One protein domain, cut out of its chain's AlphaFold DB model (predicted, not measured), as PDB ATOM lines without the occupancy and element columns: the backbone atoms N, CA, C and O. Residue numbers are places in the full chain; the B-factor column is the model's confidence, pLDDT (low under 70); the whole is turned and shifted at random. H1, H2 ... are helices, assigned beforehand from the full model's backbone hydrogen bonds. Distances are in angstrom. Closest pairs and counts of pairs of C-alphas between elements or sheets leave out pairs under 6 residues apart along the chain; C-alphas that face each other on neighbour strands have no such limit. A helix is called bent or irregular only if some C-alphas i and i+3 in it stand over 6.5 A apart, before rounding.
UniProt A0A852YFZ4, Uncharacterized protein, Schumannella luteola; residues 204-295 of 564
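What this domain is: This is residues 204 to 295 of the 564 residues of an uncharacterized protein of Schumannella luteola (UniProt A0A852YFZ4). Two long helices, H4 and H1, lie side by side and run opposite ways as the core. Short helices H2 and H3 sit by the end where H1 finishes and H4 begins, and a long loop, residues 271 to 284, folds back from the far end of H4 to little H5, which packs on H1. The 92 printed residues, with five named helices in the order H1 to H5 and no named strand, are all helix in class. The whole is compact, with a radius of gyration of the C-alphas of 13.2 A and spans of 39 by 26 by 21 A.

Where its parts are: H4, residues 244 to 270, is the longest helix, 39.5 A from C-alpha 244 at (192.840, 342.661, 249.489) to C-alpha 270 at (181.710, 355.026, 285.300). H1, residues 204 to 221, begins at C-alpha 204 (185.647, 345.265, 280.016) and measures 26.7 A; it is irregular, but only just, with C-alphas 205 and 208 6.9 A apart. H2, residues 225 to 231, is irregular, with C-alphas 226 and 229 7.2 A apart. H3 is residues 236 to 240 and H5 residues 285 to 288.

How they stand to each other: H4 and H1 touch at a shallow tilt of 24 degrees, opposite ways; their closest C-alphas, of Ala 256 and Gly 211, are 4.0 A apart. H3 only just touches H4, at residues 247 to 250 alone, with 3 pairs of C-alphas within 8 A; the closest are Phe 240 and Leu 247, 6.6 A. H2 and H4 are near each other. H5 touches H1 at residues 212 to 219 alone, closest at the C-alphas of Ala 285 and Glu 212, 5.4 A. H3 is apart from H1 and H5. Each O i to N i+4 pair is within hydrogen-bond range in H3 and H4, against 12 of 14 in H1 and 1 of 3 in H2, where 3 of 4 O i to N i+3 pairs are; H5 is too short for an O i to N i+4 pair.

The domain as a whole: The two C-alphas farthest apart, of Gly 244 and Gly 271, are 39.8 A apart. The printed part has no cut; the link H4 to H5 is long and the others are tight. Residues 276 to 283 and 293 to 295 have pLDDT under 70.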
ATOM      1  N   THR A 204     185.790 343.899 280.560       90.56
ATOM      2  CA  THR A 204     185.647 345.265 280.016       90.56
ATOM      3  C   THR A 204     186.992 345.977 279.850       90.56
ATOM      4  O   THR A 204     187.255 346.556 278.802       90.56
ATOM      5  N   GLY A 205     187.921 345.803 280.797       90.75
ATOM      6  CA  GLY A 205     189.276 346.371 280.724       90.75
ATOM      7  C   GLY A 205     190.126 345.902 279.531       90.75
ATOM      8  O   GLY A 205     191.218 346.425 279.312       90.75
ATOM      9  N   ARG A 206     189.657 344.926 278.740       93.69
ATOM     10  CA  ARG A 206     190.335 344.464 277.518       93.69
ATOM     11  C   ARG A 206     189.845 345.136 276.238       93.69
ATOM     12  O   ARG A 206     190.528 345.002 275.224       93.69
ATOM     13  N   LEU A 207     188.727 345.864 276.261       94.44
ATOM     14  CA  LEU A 207     188.140 346.473 275.063       94.44
ATOM     15  C   LEU A 207     189.090 347.477 274.408       94.44
ATOM     16  O   LEU A 207     189.384 347.366 273.217       94.44
ATOM     17  N   ARG A 208     189.617 348.424 275.192       93.19
ATOM     18  CA  ARG A 208     190.522 349.465 274.688       93.19
ATOM     19  C   ARG A 208     191.848 348.902 274.160       93.19
ATOM     20  O   ARG A 208     192.144 349.184 272.999       93.19
ATOM     21  N   PRO A 209     192.607 348.066 274.903       93.75
ATOM     22  CA  PRO A 209     193.823 347.454 274.362       93.75
ATOM     23  C   PRO A 209     193.585 346.647 273.078       93.75
ATOM     24  O   PRO A 209     194.406 346.699 272.164       93.75
ATOM     25  N   ALA A 210     192.461 345.926 272.977       95.12
ATOM     26  CA  ALA A 210     192.109 345.187 271.765       95.12
ATOM     27  C   ALA A 210     191.769 346.127 270.594       95.12
ATOM     28  O   ALA A 210     192.218 345.905 269.469       95.12
ATOM     29  N   GLY A 211     191.030 347.211 270.853       95.56
ATOM     30  CA  GLY A 211     190.739 348.247 269.863       95.56
ATOM     31  C   GLY A 211     192.002 348.928 269.330       95.56
ATOM     32  O   GLY A 211     192.186 349.011 268.118       95.56
ATOM     33  N   GLU A 212     192.906 349.359 270.211       94.44
ATOM     34  CA  GLU A 212     194.190 349.965 269.831       94.44
ATOM     35  C   GLU A 212     195.071 348.989 269.041       94.44
ATOM     36  O   GLU A 212     195.602 349.356 267.994       94.44
ATOM     37  N   PHE A 213     195.141 347.723 269.470       94.44
ATOM     38  CA  PHE A 213     195.862 346.678 268.744       94.44
ATOM     39  C   PHE A 213     195.330 346.488 267.315       94.44
ATOM     40  O   PHE A 213     196.114 346.354 266.373       94.44
ATOM     41  N   LEU A 214     194.007 346.504 267.124       96.62
ATOM     42  CA  LEU A 214     193.390 346.409 265.799       96.62
ATOM     43  C   LEU A 214     193.678 347.639 264.923       96.62
ATOM     44  O   LEU A 214     193.889 347.473 263.722       96.62
ATOM     45  N   LEU A 215     193.725 348.848 265.492       95.81
ATOM     46  CA  LEU A 215     194.094 350.070 264.761       95.81
ATOM     47  C   LEU A 215     195.564 350.050 264.334       95.81
ATOM     48  O   LEU A 215     195.865 350.302 263.165       95.81
ATOM     49  N   ASP A 216     196.470 349.678 265.238       94.81
ATOM     50  CA  ASP A 216     197.895 349.527 264.927       94.81
ATOM     51  C   ASP A 216     198.114 348.473 263.842       94.81
ATOM     52  O   ASP A 216     198.880 348.668 262.893       94.81
ATOM     53  N   ARG A 217     197.402 347.350 263.939       94.88
ATOM     54  CA  ARG A 217     197.438 346.298 262.929       94.88
ATOM     55  C   ARG A 217     196.920 346.788 261.578       94.88
ATOM     56  O   ARG A 217     197.579 346.535 260.564       94.88
ATOM     57  N   ALA A 218     195.797 347.508 261.564       96.69
ATOM     58  CA  ALA A 218     195.232 348.079 260.347       96.69
ATOM     59  C   ALA A 218     196.256 348.967 259.663       96.69
ATOM     60  O   ALA A 218     196.565 348.745 258.495       96.69
ATOM     61  N   ARG A 219     196.856 349.892 260.409       94.69
ATOM     62  CA  ARG A 219     197.871 350.811 259.903       94.69
ATOM     63  C   ARG A 219     199.096 350.098 259.332       94.69
ATOM     64  O   ARG A 219     199.543 350.442 258.244       94.69
ATOM     65  N   ASN A 220     199.615 349.092 260.032       94.75
ATOM     66  CA  ASN A 220     200.821 348.370 259.617       94.75
ATOM     67  C   ASN A 220     200.613 347.474 258.384       94.75
ATOM     68  O   ASN A 220     201.580 347.114 257.709       94.75
ATOM     69  N   HIS A 221     199.372 347.079 258.089       94.00
ATOM     70  CA  HIS A 221     199.059 346.203 256.957       94.00
ATOM     71  C   HIS A 221     198.338 346.894 255.799       94.00
ATOM     72  O   HIS A 221     198.283 346.313 254.709       94.00
ATOM     73  N   ASP A 222     197.805 348.096 256.014       96.81
ATOM     74  CA  ASP A 222     197.040 348.832 255.018       96.81
ATOM     75  C   ASP A 222     197.964 349.415 253.936       96.81
ATOM     76  O   ASP A 222     198.751 350.318 254.225       96.81
ATOM     77  N   PRO A 223     197.863 348.971 252.668       97.12
ATOM     78  CA  PRO A 223     198.603 349.599 251.576       97.12
ATOM     79  C   PRO A 223     198.179 351.056 251.329       97.12
ATOM     80  O   PRO A 223     198.877 351.779 250.623       97.12
ATOM     81  N   LEU A 224     197.045 351.486 251.890       96.31
ATOM     82  CA  LEU A 224     196.495 352.834 251.802       96.31
ATOM     83  C   LEU A 224     196.579 353.588 253.140       96.31
ATOM     84  O   LEU A 224     195.859 354.567 253.318       96.31
ATOM     85  N   ALA A 225     197.455 353.177 254.068       93.31
ATOM     86  CA  ALA A 225     197.579 353.804 255.390       93.31
ATOM     87  C   ALA A 225     197.776 355.329 255.316       93.31
ATOM     88  O   ALA A 225     197.099 356.071 256.020       93.31
ATOM     89  N   GLU A 226     198.638 355.810 254.416       91.00
ATOM     90  CA  GLU A 226     198.863 357.254 254.236       91.00
ATOM     91  C   GLU A 226     197.652 357.979 253.636       91.00
ATOM     92  O   GLU A 226     197.494 359.177 253.833       91.00
ATOM     93  N   TRP A 227     196.766 357.256 252.947       93.31
ATOM     94  CA  TRP A 227     195.533 357.781 252.359       93.31
ATOM     95  C   TRP A 227     194.333 357.690 253.307       93.31
ATOM     96  O   TRP A 227     193.246 358.174 252.976       93.31
ATOM     97  N   TRP A 228     194.506 357.073 254.480       92.19
ATOM     98  CA  TRP A 228     193.413 356.776 255.402       92.19
ATOM     99  C   TRP A 228     192.652 358.032 255.838       92.19
ATOM    100  O   TRP A 228     191.421 358.016 255.858       92.19
ATOM    101  N   ASP A 229     193.364 359.139 256.071       88.31
ATOM    102  CA  ASP A 229     192.771 360.430 256.441       88.31
ATOM    103  C   ASP A 229     191.732 360.921 255.422       88.31
ATOM    104  O   ASP A 229     190.770 361.569 255.814       88.31
ATOM    105  N   VAL A 230     191.872 360.575 254.138       91.56
ATOM    106  CA  VAL A 230     190.880 360.880 253.092       91.56
ATOM    107  C   VAL A 230     189.854 359.754 252.962       91.56
ATOM    108  O   VAL A 230     188.650 360.015 252.916       91.56
ATOM    109  N   ILE A 231     190.297 358.493 252.940       93.38
ATOM    110  CA  ILE A 231     189.424 357.319 252.748       93.38
ATOM    111  C   ILE A 231     188.360 357.222 253.845       93.38
ATOM    112  O   ILE A 231     187.212 356.878 253.559       93.38
ATOM    113  N   ARG A 232     188.697 357.565 255.090       91.81
ATOM    114  CA  ARG A 232     187.765 357.542 256.227       91.81
ATOM    115  C   ARG A 232     186.563 358.480 256.063       91.81
ATOM    116  O   ARG A 232     185.552 358.273 256.717       91.81
ATOM    117  N   HIS A 233     186.653 359.493 255.197       90.50
ATOM    118  CA  HIS A 233     185.535 360.390 254.880       90.50
ATOM    119  C   HIS A 233     184.618 359.849 253.771       90.50
ATOM    120  O   HIS A 233     183.582 360.447 253.482       90.50
ATOM    121  N   SER A 234     184.966 358.717 253.151       91.75
ATOM    122  CA  SER A 234     184.049 357.987 252.278       91.75
ATOM    123  C   SER A 234     182.904 357.367 253.085       91.75
ATOM    124  O   SER A 234     183.049 357.043 254.257       91.75
ATOM    125  N   ASN A 235     181.769 357.121 252.429       90.31
ATOM    126  CA  ASN A 235     180.725 356.263 252.985       90.31
ATOM    127  C   ASN A 235     181.140 354.774 252.970       90.31
ATOM    128  O   ASN A 235     182.105 354.386 252.298       90.31
ATOM    129  N   HIS A 236     180.357 353.930 253.653       92.38
ATOM    130  CA  HIS A 236     180.602 352.485 253.740       92.38
ATOM    131  C   HIS A 236     180.651 351.789 252.371       92.38
ATOM    132  O   HIS A 236     181.418 350.845 252.190       92.38
ATOM    133  N   LEU A 237     179.876 352.261 251.384       94.44
ATOM    134  CA  LEU A 237     179.905 351.705 250.028       94.44
ATOM    135  C   LEU A 237     181.280 351.893 249.383       94.44
ATOM    136  O   LEU A 237     181.758 350.990 248.701       94.44
ATOM    137  N   GLY A 238     181.928 353.040 249.594       95.31
ATOM    138  CA  GLY A 238     183.291 353.267 249.119       95.31
ATOM    139  C   GLY A 238     184.315 352.394 249.844       95.31
ATOM    140  O   GLY A 238     185.169 351.803 249.186       95.31
ATOM    141  N   TRP A 239     184.181 352.207 251.160       96.12
ATOM    142  CA  TRP A 239     185.067 351.316 251.918       96.12
ATOM    143  C   TRP A 239     184.984 349.861 251.440       96.12
ATOM    144  O   TRP A 239     186.009 349.216 251.225       96.12
ATOM    145  N   PHE A 240     183.777 349.342 251.202       96.06
ATOM    146  CA  PHE A 240     183.584 347.951 250.771       96.06
ATOM    147  C   PHE A 240     183.857 347.699 249.278       96.06
ATOM    148  O   PHE A 240     183.865 346.542 248.847       96.06
ATOM    149  N   LYS A 241     184.141 348.747 248.486       97.06
ATOM    150  CA  LYS A 241     184.717 348.607 247.135       97.06
ATOM    151  C   LYS A 241     186.206 348.255 247.161       97.06
ATOM    152  O   LYS A 241     186.713 347.747 246.160       97.06
ATOM    153  N   LEU A 242     186.899 348.498 248.277       97.50
ATOM    154  CA  LEU A 242     188.291 348.088 248.451       97.50
ATOM    155  C   LEU A 242     188.414 346.559 248.403       97.50
ATOM    156  O   LEU A 242     187.452 345.818 248.619       97.50
ATOM    157  N   ARG A 243     189.621 346.075 248.110       97.94
ATOM    158  CA  ARG A 243     189.950 344.645 248.011       97.94
ATOM    159  C   ARG A 243     191.293 344.361 248.671       97.94
ATOM    160  O   ARG A 243     192.084 345.269 248.918       97.94
ATOM    161  N   GLY A 244     191.564 343.087 248.929       97.62
ATOM    162  CA  GLY A 244     192.840 342.661 249.489       97.62
ATOM    163  C   GLY A 244     193.048 343.184 250.910       97.62
ATOM    164  O   GLY A 244     192.103 343.309 251.689       97.62
ATOM    165  N   ARG A 245     194.299 343.545 251.213       97.38
ATOM    166  CA  ARG A 245     194.699 344.077 252.522       97.38
ATOM    167  C   ARG A 245     194.016 345.396 252.883       97.38
ATOM    168  O   ARG A 245     193.737 345.603 254.050       97.38
ATOM    169  N   ALA A 246     193.685 346.245 251.908       98.06
ATOM    170  CA  ALA A 246     192.975 347.495 252.185       98.06
ATOM    171  C   ALA A 246     191.577 347.232 252.776       98.06
ATOM    172  O   ALA A 246     191.171 347.864 253.748       98.06
ATOM    173  N   LEU A 247     190.854 346.241 252.232       98.00
ATOM    174  CA  LEU A 247     189.556 345.831 252.772       98.00
ATOM    175  C   LEU A 247     189.694 345.180 254.155       98.00
ATOM    176  O   LEU A 247     188.897 345.466 255.044       98.00
ATOM    177  N   GLU A 248     190.705 344.330 254.347       97.94
ATOM    178  CA  GLU A 248     191.028 343.741 255.656       97.94
ATOM    179  C   GLU A 248     191.296 344.829 256.710       97.94
ATOM    180  O   GLU A 248     190.703 344.793 257.786       97.94
ATOM    181  N   SER A 249     192.109 345.840 256.385       97.88
ATOM    182  CA  SER A 249     192.411 346.962 257.280       97.88
ATOM    183  C   SER A 249     191.184 347.825 257.584       97.88
ATOM    184  O   SER A 249     191.014 348.256 258.722       97.88
ATOM    185  N   VAL A 250     190.275 348.036 256.625       97.56
ATOM    186  CA  VAL A 250     188.967 348.658 256.912       97.56
ATOM    187  C   VAL A 250     188.187 347.838 257.935       97.56
ATOM    188  O   VAL A 250     187.676 348.400 258.900       97.56
ATOM    189  N   TRP A 251     188.103 346.516 257.768       98.06
ATOM    190  CA  TRP A 251     187.404 345.654 258.725       98.06
ATOM    191  C   TRP A 251     188.062 345.656 260.109       98.06
ATOM    192  O   TRP A 251     187.343 345.636 261.106       98.06
ATOM    193  N   GLN A 252     189.392 345.748 260.186       98.06
ATOM    194  CA  GLN A 252     190.118 345.929 261.448       98.06
ATOM    195  C   GLN A 252     189.755 347.259 262.122       98.06
ATOM    196  O   GLN A 252     189.467 347.271 263.315       98.06
ATOM    197  N   ARG A 253     189.667 348.362 261.366       97.62
ATOM    198  CA  ARG A 253     189.241 349.665 261.909       97.62
ATOM    199  C   ARG A 253     187.770 349.692 262.327       97.62
ATOM    200  O   ARG A 253     187.450 350.300 263.342       97.62
ATOM    201  N   ILE A 254     186.884 349.006 261.599       97.81
ATOM    202  CA  ILE A 254     185.478 348.835 262.005       97.81
ATOM    203  C   ILE A 254     185.398 348.031 263.304       97.81
ATOM    204  O   ILE A 254     184.682 348.424 264.218       97.81
ATOM    205  N   ALA A 255     186.135 346.922 263.402       98.25
ATOM    206  CA  ALA A 255     186.180 346.108 264.611       98.25
ATOM    207  C   ALA A 255     186.717 346.904 265.809       98.25
ATOM    208  O   ALA A 255     186.104 346.893 266.874       98.25
ATOM    209  N   ALA A 256     187.798 347.662 265.616       97.38
ATOM    210  CA  ALA A 256     188.318 348.560 266.638       97.38
ATOM    211  C   ALA A 256     187.265 349.579 267.092       97.38
ATOM    212  O   ALA A 256     187.063 349.760 268.287       97.38
ATOM    213  N   GLU A 257     186.554 350.206 266.153       97.12
ATOM    214  CA  GLU A 257     185.510 351.183 266.467       97.12
ATOM    215  C   GLU A 257     184.324 350.549 267.219       97.12
ATOM    216  O   GLU A 257     183.769 351.187 268.109       97.12
ATOM    217  N   VAL A 258     183.962 349.288 266.941       97.88
ATOM    218  CA  VAL A 258     182.949 348.551 267.726       97.88
ATOM    219  C   VAL A 258     183.391 348.389 269.185       97.88
ATOM    220  O   VAL A 258     182.601 348.662 270.087       97.88
ATOM    221  N   LEU A 259     184.639 347.972 269.424       97.31
ATOM    222  CA  LEU A 259     185.170 347.779 270.780       97.31
ATOM    223  C   LEU A 259     185.327 349.108 271.527       97.31
ATOM    224  O   LEU A 259     184.964 349.206 272.695       97.31
ATOM    225  N   LEU A 260     185.831 350.142 270.850       95.50
ATOM    226  CA  LEU A 260     186.063 351.457 271.450       95.50
ATOM    227  C   LEU A 260     184.757 352.194 271.759       95.50
ATOM    228  O   LEU A 260     184.693 352.885 272.767       95.50
ATOM    229  N   ARG A 261     183.694 352.013 270.968       94.94
ATOM    230  CA  ARG A 261     182.368 352.552 271.318       94.94
ATOM    231  C   ARG A 261     181.723 351.835 272.499       94.94
ATOM    232  O   ARG A 261     181.035 352.474 273.287       94.94
ATOM    233  N   ALA A 262     181.947 350.529 272.629       95.75
ATOM    234  CA  ALA A 262     181.519 349.789 273.813       95.75
ATOM    235  C   ALA A 262     182.244 350.297 275.068       95.75
ATOM    236  O   ALA A 262     181.606 350.527 276.089       95.75
ATOM    237  N   GLU A 263     183.551 350.544 274.966       94.44
ATOM    238  CA  GLU A 263     184.335 351.184 276.026       94.44
ATOM    239  C   GLU A 263     183.810 352.592 276.359       94.44
ATOM    240  O   GLU A 263     183.679 352.918 277.531       94.44
ATOM    241  N   GLU A 264     183.475 353.421 275.362       93.12
ATOM    242  CA  GLU A 264     182.905 354.765 275.578       93.12
ATOM    243  C   GLU A 264     181.556 354.726 276.302       93.12
ATOM    244  O   GLU A 264     181.307 355.563 277.169       93.12
ATOM    245  N   GLU A 265     180.696 353.761 275.970       94.00
ATOM    246  CA  GLU A 265     179.423 353.555 276.663       94.00
ATOM    247  C   GLU A 265     179.655 353.208 278.139       94.00
ATOM    248  O   GLU A 265     179.126 353.892 279.012       94.00
ATOM    249  N   LEU A 266     180.523 352.234 278.424       92.75
ATOM    250  CA  LEU A 266     180.865 351.836 279.795       92.75
ATOM    251  C   LEU A 266     181.535 352.979 280.574       92.75
ATOM    252  O   LEU A 266     181.214 353.231 281.732       92.75
ATOM    253  N   ALA A 267     182.438 353.714 279.925       89.81
ATOM    254  CA  ALA A 267     183.104 354.884 280.487       89.81
ATOM    255  C   ALA A 267     182.127 356.018 280.815       89.81
ATOM    256  O   ALA A 267     182.335 356.749 281.782       89.81
ATOM    257  N   SER A 268     181.064 356.189 280.023       87.12
ATOM    258  CA  SER A 268     180.038 357.202 280.289       87.12
ATOM    259  C   SER A 268     179.229 356.904 281.555       87.12
ATOM    260  O   SER A 268     178.743 357.832 282.201       87.12
ATOM    261  N   GLU A 269     179.140 355.630 281.941       83.25
ATOM    262  CA  GLU A 269     178.476 355.171 283.162       83.25
ATOM    263  C   GLU A 269     179.404 355.252 284.387       83.25
ATOM    264  O   GLU A 269     178.945 355.571 285.484       83.25
ATOM    265  N   THR A 270     180.713 355.019 284.210       81.62
ATOM    266  CA  THR A 270     181.710 355.026 285.300       81.62
ATOM    267  C   THR A 270     182.410 356.371 285.519       81.62
ATOM    268  O   THR A 270     182.943 356.606 286.603       81.62
ATOM    269  N   GLY A 271     182.397 357.269 284.530       76.00
ATOM    270  CA  GLY A 271     183.015 358.597 284.588       76.00
ATOM    271  C   GLY A 271     184.473 358.684 284.109       76.00
ATOM    272  O   GLY A 271     185.064 359.756 284.236       76.00
ATOM    273  N   ASP A 272     185.042 357.617 283.534       77.38
ATOM    274  CA  ASP A 272     186.444 357.555 283.077       77.38
ATOM    275  C   ASP A 272     186.565 357.605 281.536       77.38
ATOM    276  O   ASP A 272     186.668 356.561 280.881       77.38
ATOM    277  N   PRO A 273     186.577 358.795 280.902       76.62
ATOM    278  CA  PRO A 273     186.571 358.910 279.445       76.62
ATOM    279  C   PRO A 273     187.851 358.367 278.793       76.62
ATOM    280  O   PRO A 273     188.954 358.448 279.342       76.62
ATOM    281  N   ILE A 274     187.721 357.875 277.555       75.50
ATOM    282  CA  ILE A 274     188.879 357.516 276.727       75.50
ATOM    283  C   ILE A 274     189.748 358.770 276.505       75.50
ATOM    284  O   ILE A 274     189.210 359.840 276.198       75.50
ATOM    285  N   PRO A 275     191.089 358.666 276.620       75.38
ATOM    286  CA  PRO A 275     191.994 359.765 276.323       75.38
ATOM    287  C   PRO A 275     191.728 360.367 274.941       75.38
ATOM    288  O   PRO A 275     191.549 359.656 273.951       75.38
ATOM    289  N   SER A 276     191.740 361.697 274.861       67.81
ATOM    290  CA  SER A 276     191.620 362.383 273.578       67.81
ATOM    291  C   SER A 276     192.810 362.048 272.677       67.81
ATOM    292  O   SER A 276     193.963 362.200 273.080       67.81
ATOM    293  N   ALA A 277     192.531 361.680 271.423       65.12
ATOM    294  CA  ALA A 277     193.558 361.428 270.411       65.12
ATOM    295  C   ALA A 277     194.285 362.711 269.942       65.12
ATOM    296  O   ALA A 277     195.204 362.639 269.129       65.12
ATOM    297  N   ASN A 278     193.902 363.889 270.456       59.09
ATOM    298  CA  ASN A 278     194.442 365.198 270.065       59.09
ATOM    299  C   ASN A 278     195.759 365.570 270.788       59.09
ATOM    300  O   ASN A 278     196.177 366.729 270.761       59.09
ATOM    301  N   GLY A 279     196.413 364.620 271.464       56.88
ATOM    302  CA  GLY A 279     197.644 364.859 272.218       56.88
ATOM    303  C   GLY A 279     198.857 365.200 271.325       56.88
ATOM    304  O   GLY A 279     199.079 364.539 270.313       56.88
ATOM    305  N   PRO A 280     199.706 366.182 271.695       43.75
ATOM    306  CA  PRO A 280     200.794 366.693 270.848       43.75
ATOM    307  C   PRO A 280     202.035 365.782 270.725       43.75
ATOM    308  O   PRO A 280     203.079 366.243 270.262       43.75
ATOM    309  N   ARG A 281     201.995 364.513 271.155       44.62
ATOM    310  CA  ARG A 281     203.179 363.630 271.155       44.62
ATOM    311  C   ARG A 281     202.818 362.193 270.780       44.62
ATOM    312  O   ARG A 281     202.031 361.562 271.472       44.62
ATOM    313  N   LEU A 282     203.481 361.706 269.722       49.34
ATOM    314  CA  LEU A 282     203.298 360.421 269.033       49.34
ATOM    315  C   LEU A 282     201.902 360.230 268.421       49.34
ATOM    316  O   LEU A 282     200.882 360.416 269.066       49.34
ATOM    317  N   ARG A 283     201.869 359.844 267.141       57.22
ATOM    318  CA  ARG A 283     200.641 359.474 266.422       57.22
ATOM    319  C   ARG A 283     200.058 358.237 267.127       57.22
ATOM    320  O   ARG A 283     200.561 357.138 266.916       57.22
ATOM    321  N   GLN A 284     199.095 358.440 268.028       74.25
ATOM    322  CA  GLN A 284     198.466 357.380 268.825       74.25
ATOM    323  C   GLN A 284     197.592 356.496 267.930       74.25
ATOM    324  O   GLN A 284     196.992 357.009 266.982       74.25
ATOM    325  N   ALA A 285     197.464 355.203 268.246       82.62
ATOM    326  CA  ALA A 285     196.577 354.272 267.537       82.62
ATOM    327  C   ALA A 285     195.162 354.854 267.352       82.62
ATOM    328  O   ALA A 285     194.567 354.751 266.284       82.62
ATOM    329  N   LEU A 286     194.669 355.587 268.359       87.31
ATOM    330  CA  LEU A 286     193.358 356.242 268.368       87.31
ATOM    331  C   LEU A 286     193.149 357.295 267.259       87.31
ATOM    332  O   LEU A 286     192.003 357.617 266.948       87.31
ATOM    333  N   THR A 287     194.215 357.808 266.637       85.12
ATOM    334  CA  THR A 287     194.105 358.740 265.497       85.12
ATOM    335  C   THR A 287     193.576 358.062 264.226       85.12
ATOM    336  O   THR A 287     192.934 358.720 263.408       85.12
ATOM    337  N   ASP A 288     193.746 356.740 264.108       88.50
ATOM    338  CA  ASP A 288     193.292 355.929 262.972       88.50
ATOM    339  C   ASP A 288     191.820 355.485 263.087       88.50
ATOM    340  O   ASP A 288     191.300 354.831 262.179       88.50
ATOM    341  N   ARG A 289     191.124 355.826 264.178       90.38
ATOM    342  CA  ARG A 289     189.702 355.494 264.367       90.38
ATOM    343  C   ARG A 289     188.829 356.034 263.230       90.38
ATOM    344  O   ARG A 289     189.014 357.157 262.764       90.38
ATOM    345  N   ILE A 290     187.801 355.266 262.861       90.00
ATOM    346  CA  ILE A 290     186.774 355.696 261.896       90.00
ATOM    347  C   ILE A 290     185.939 356.830 262.490       90.00
ATOM    348  O   ILE A 290     185.703 357.840 261.830       90.00
ATOM    349  N   GLY A 291     185.507 356.667 263.744       78.62
ATOM    350  CA  GLY A 291     184.666 357.640 264.433       78.62
ATOM    351  C   GLY A 291     185.429 358.855 264.952       78.62
ATOM    352  O   GLY A 291     184.798 359.806 265.405       78.62
ATOM    353  N   HIS A 292     186.767 358.860 264.882       70.69
ATOM    354  CA  HIS A 292     187.541 360.026 265.283       70.69
ATOM    355  C   HIS A 292     187.262 361.164 264.310       70.69
ATOM    356  O   HIS A 292     187.788 361.211 263.196       70.69
ATOM    357  N   THR A 293     186.449 362.121 264.736       59.44
ATOM    358  CA  THR A 293     186.400 363.444 264.133       59.44
ATOM    359  C   THR A 293     187.756 364.087 264.388       59.44
ATOM    360  O   THR A 293     187.974 364.700 265.432       59.44
ATOM    361  N   SER A 294     188.700 363.904 263.458       58.62
ATOM    362  CA  SER A 294     189.892 364.732 263.456       58.62
ATOM    363  C   SER A 294     189.390 366.174 263.445       58.62
ATOM    364  O   SER A 294     188.506 366.470 262.631       58.62
ATOM    365  N   PRO A 295     189.939 367.068 264.283       57.66
ATOM    366  CA  PRO A 295     189.572 368.489 264.319       57.66
ATOM    367  C   PRO A 295     189.688 369.204 262.958       57.66
ATOM    368  O   PRO A 295     189.342 370.371 262.831       57.66
TER     369      PRO A 295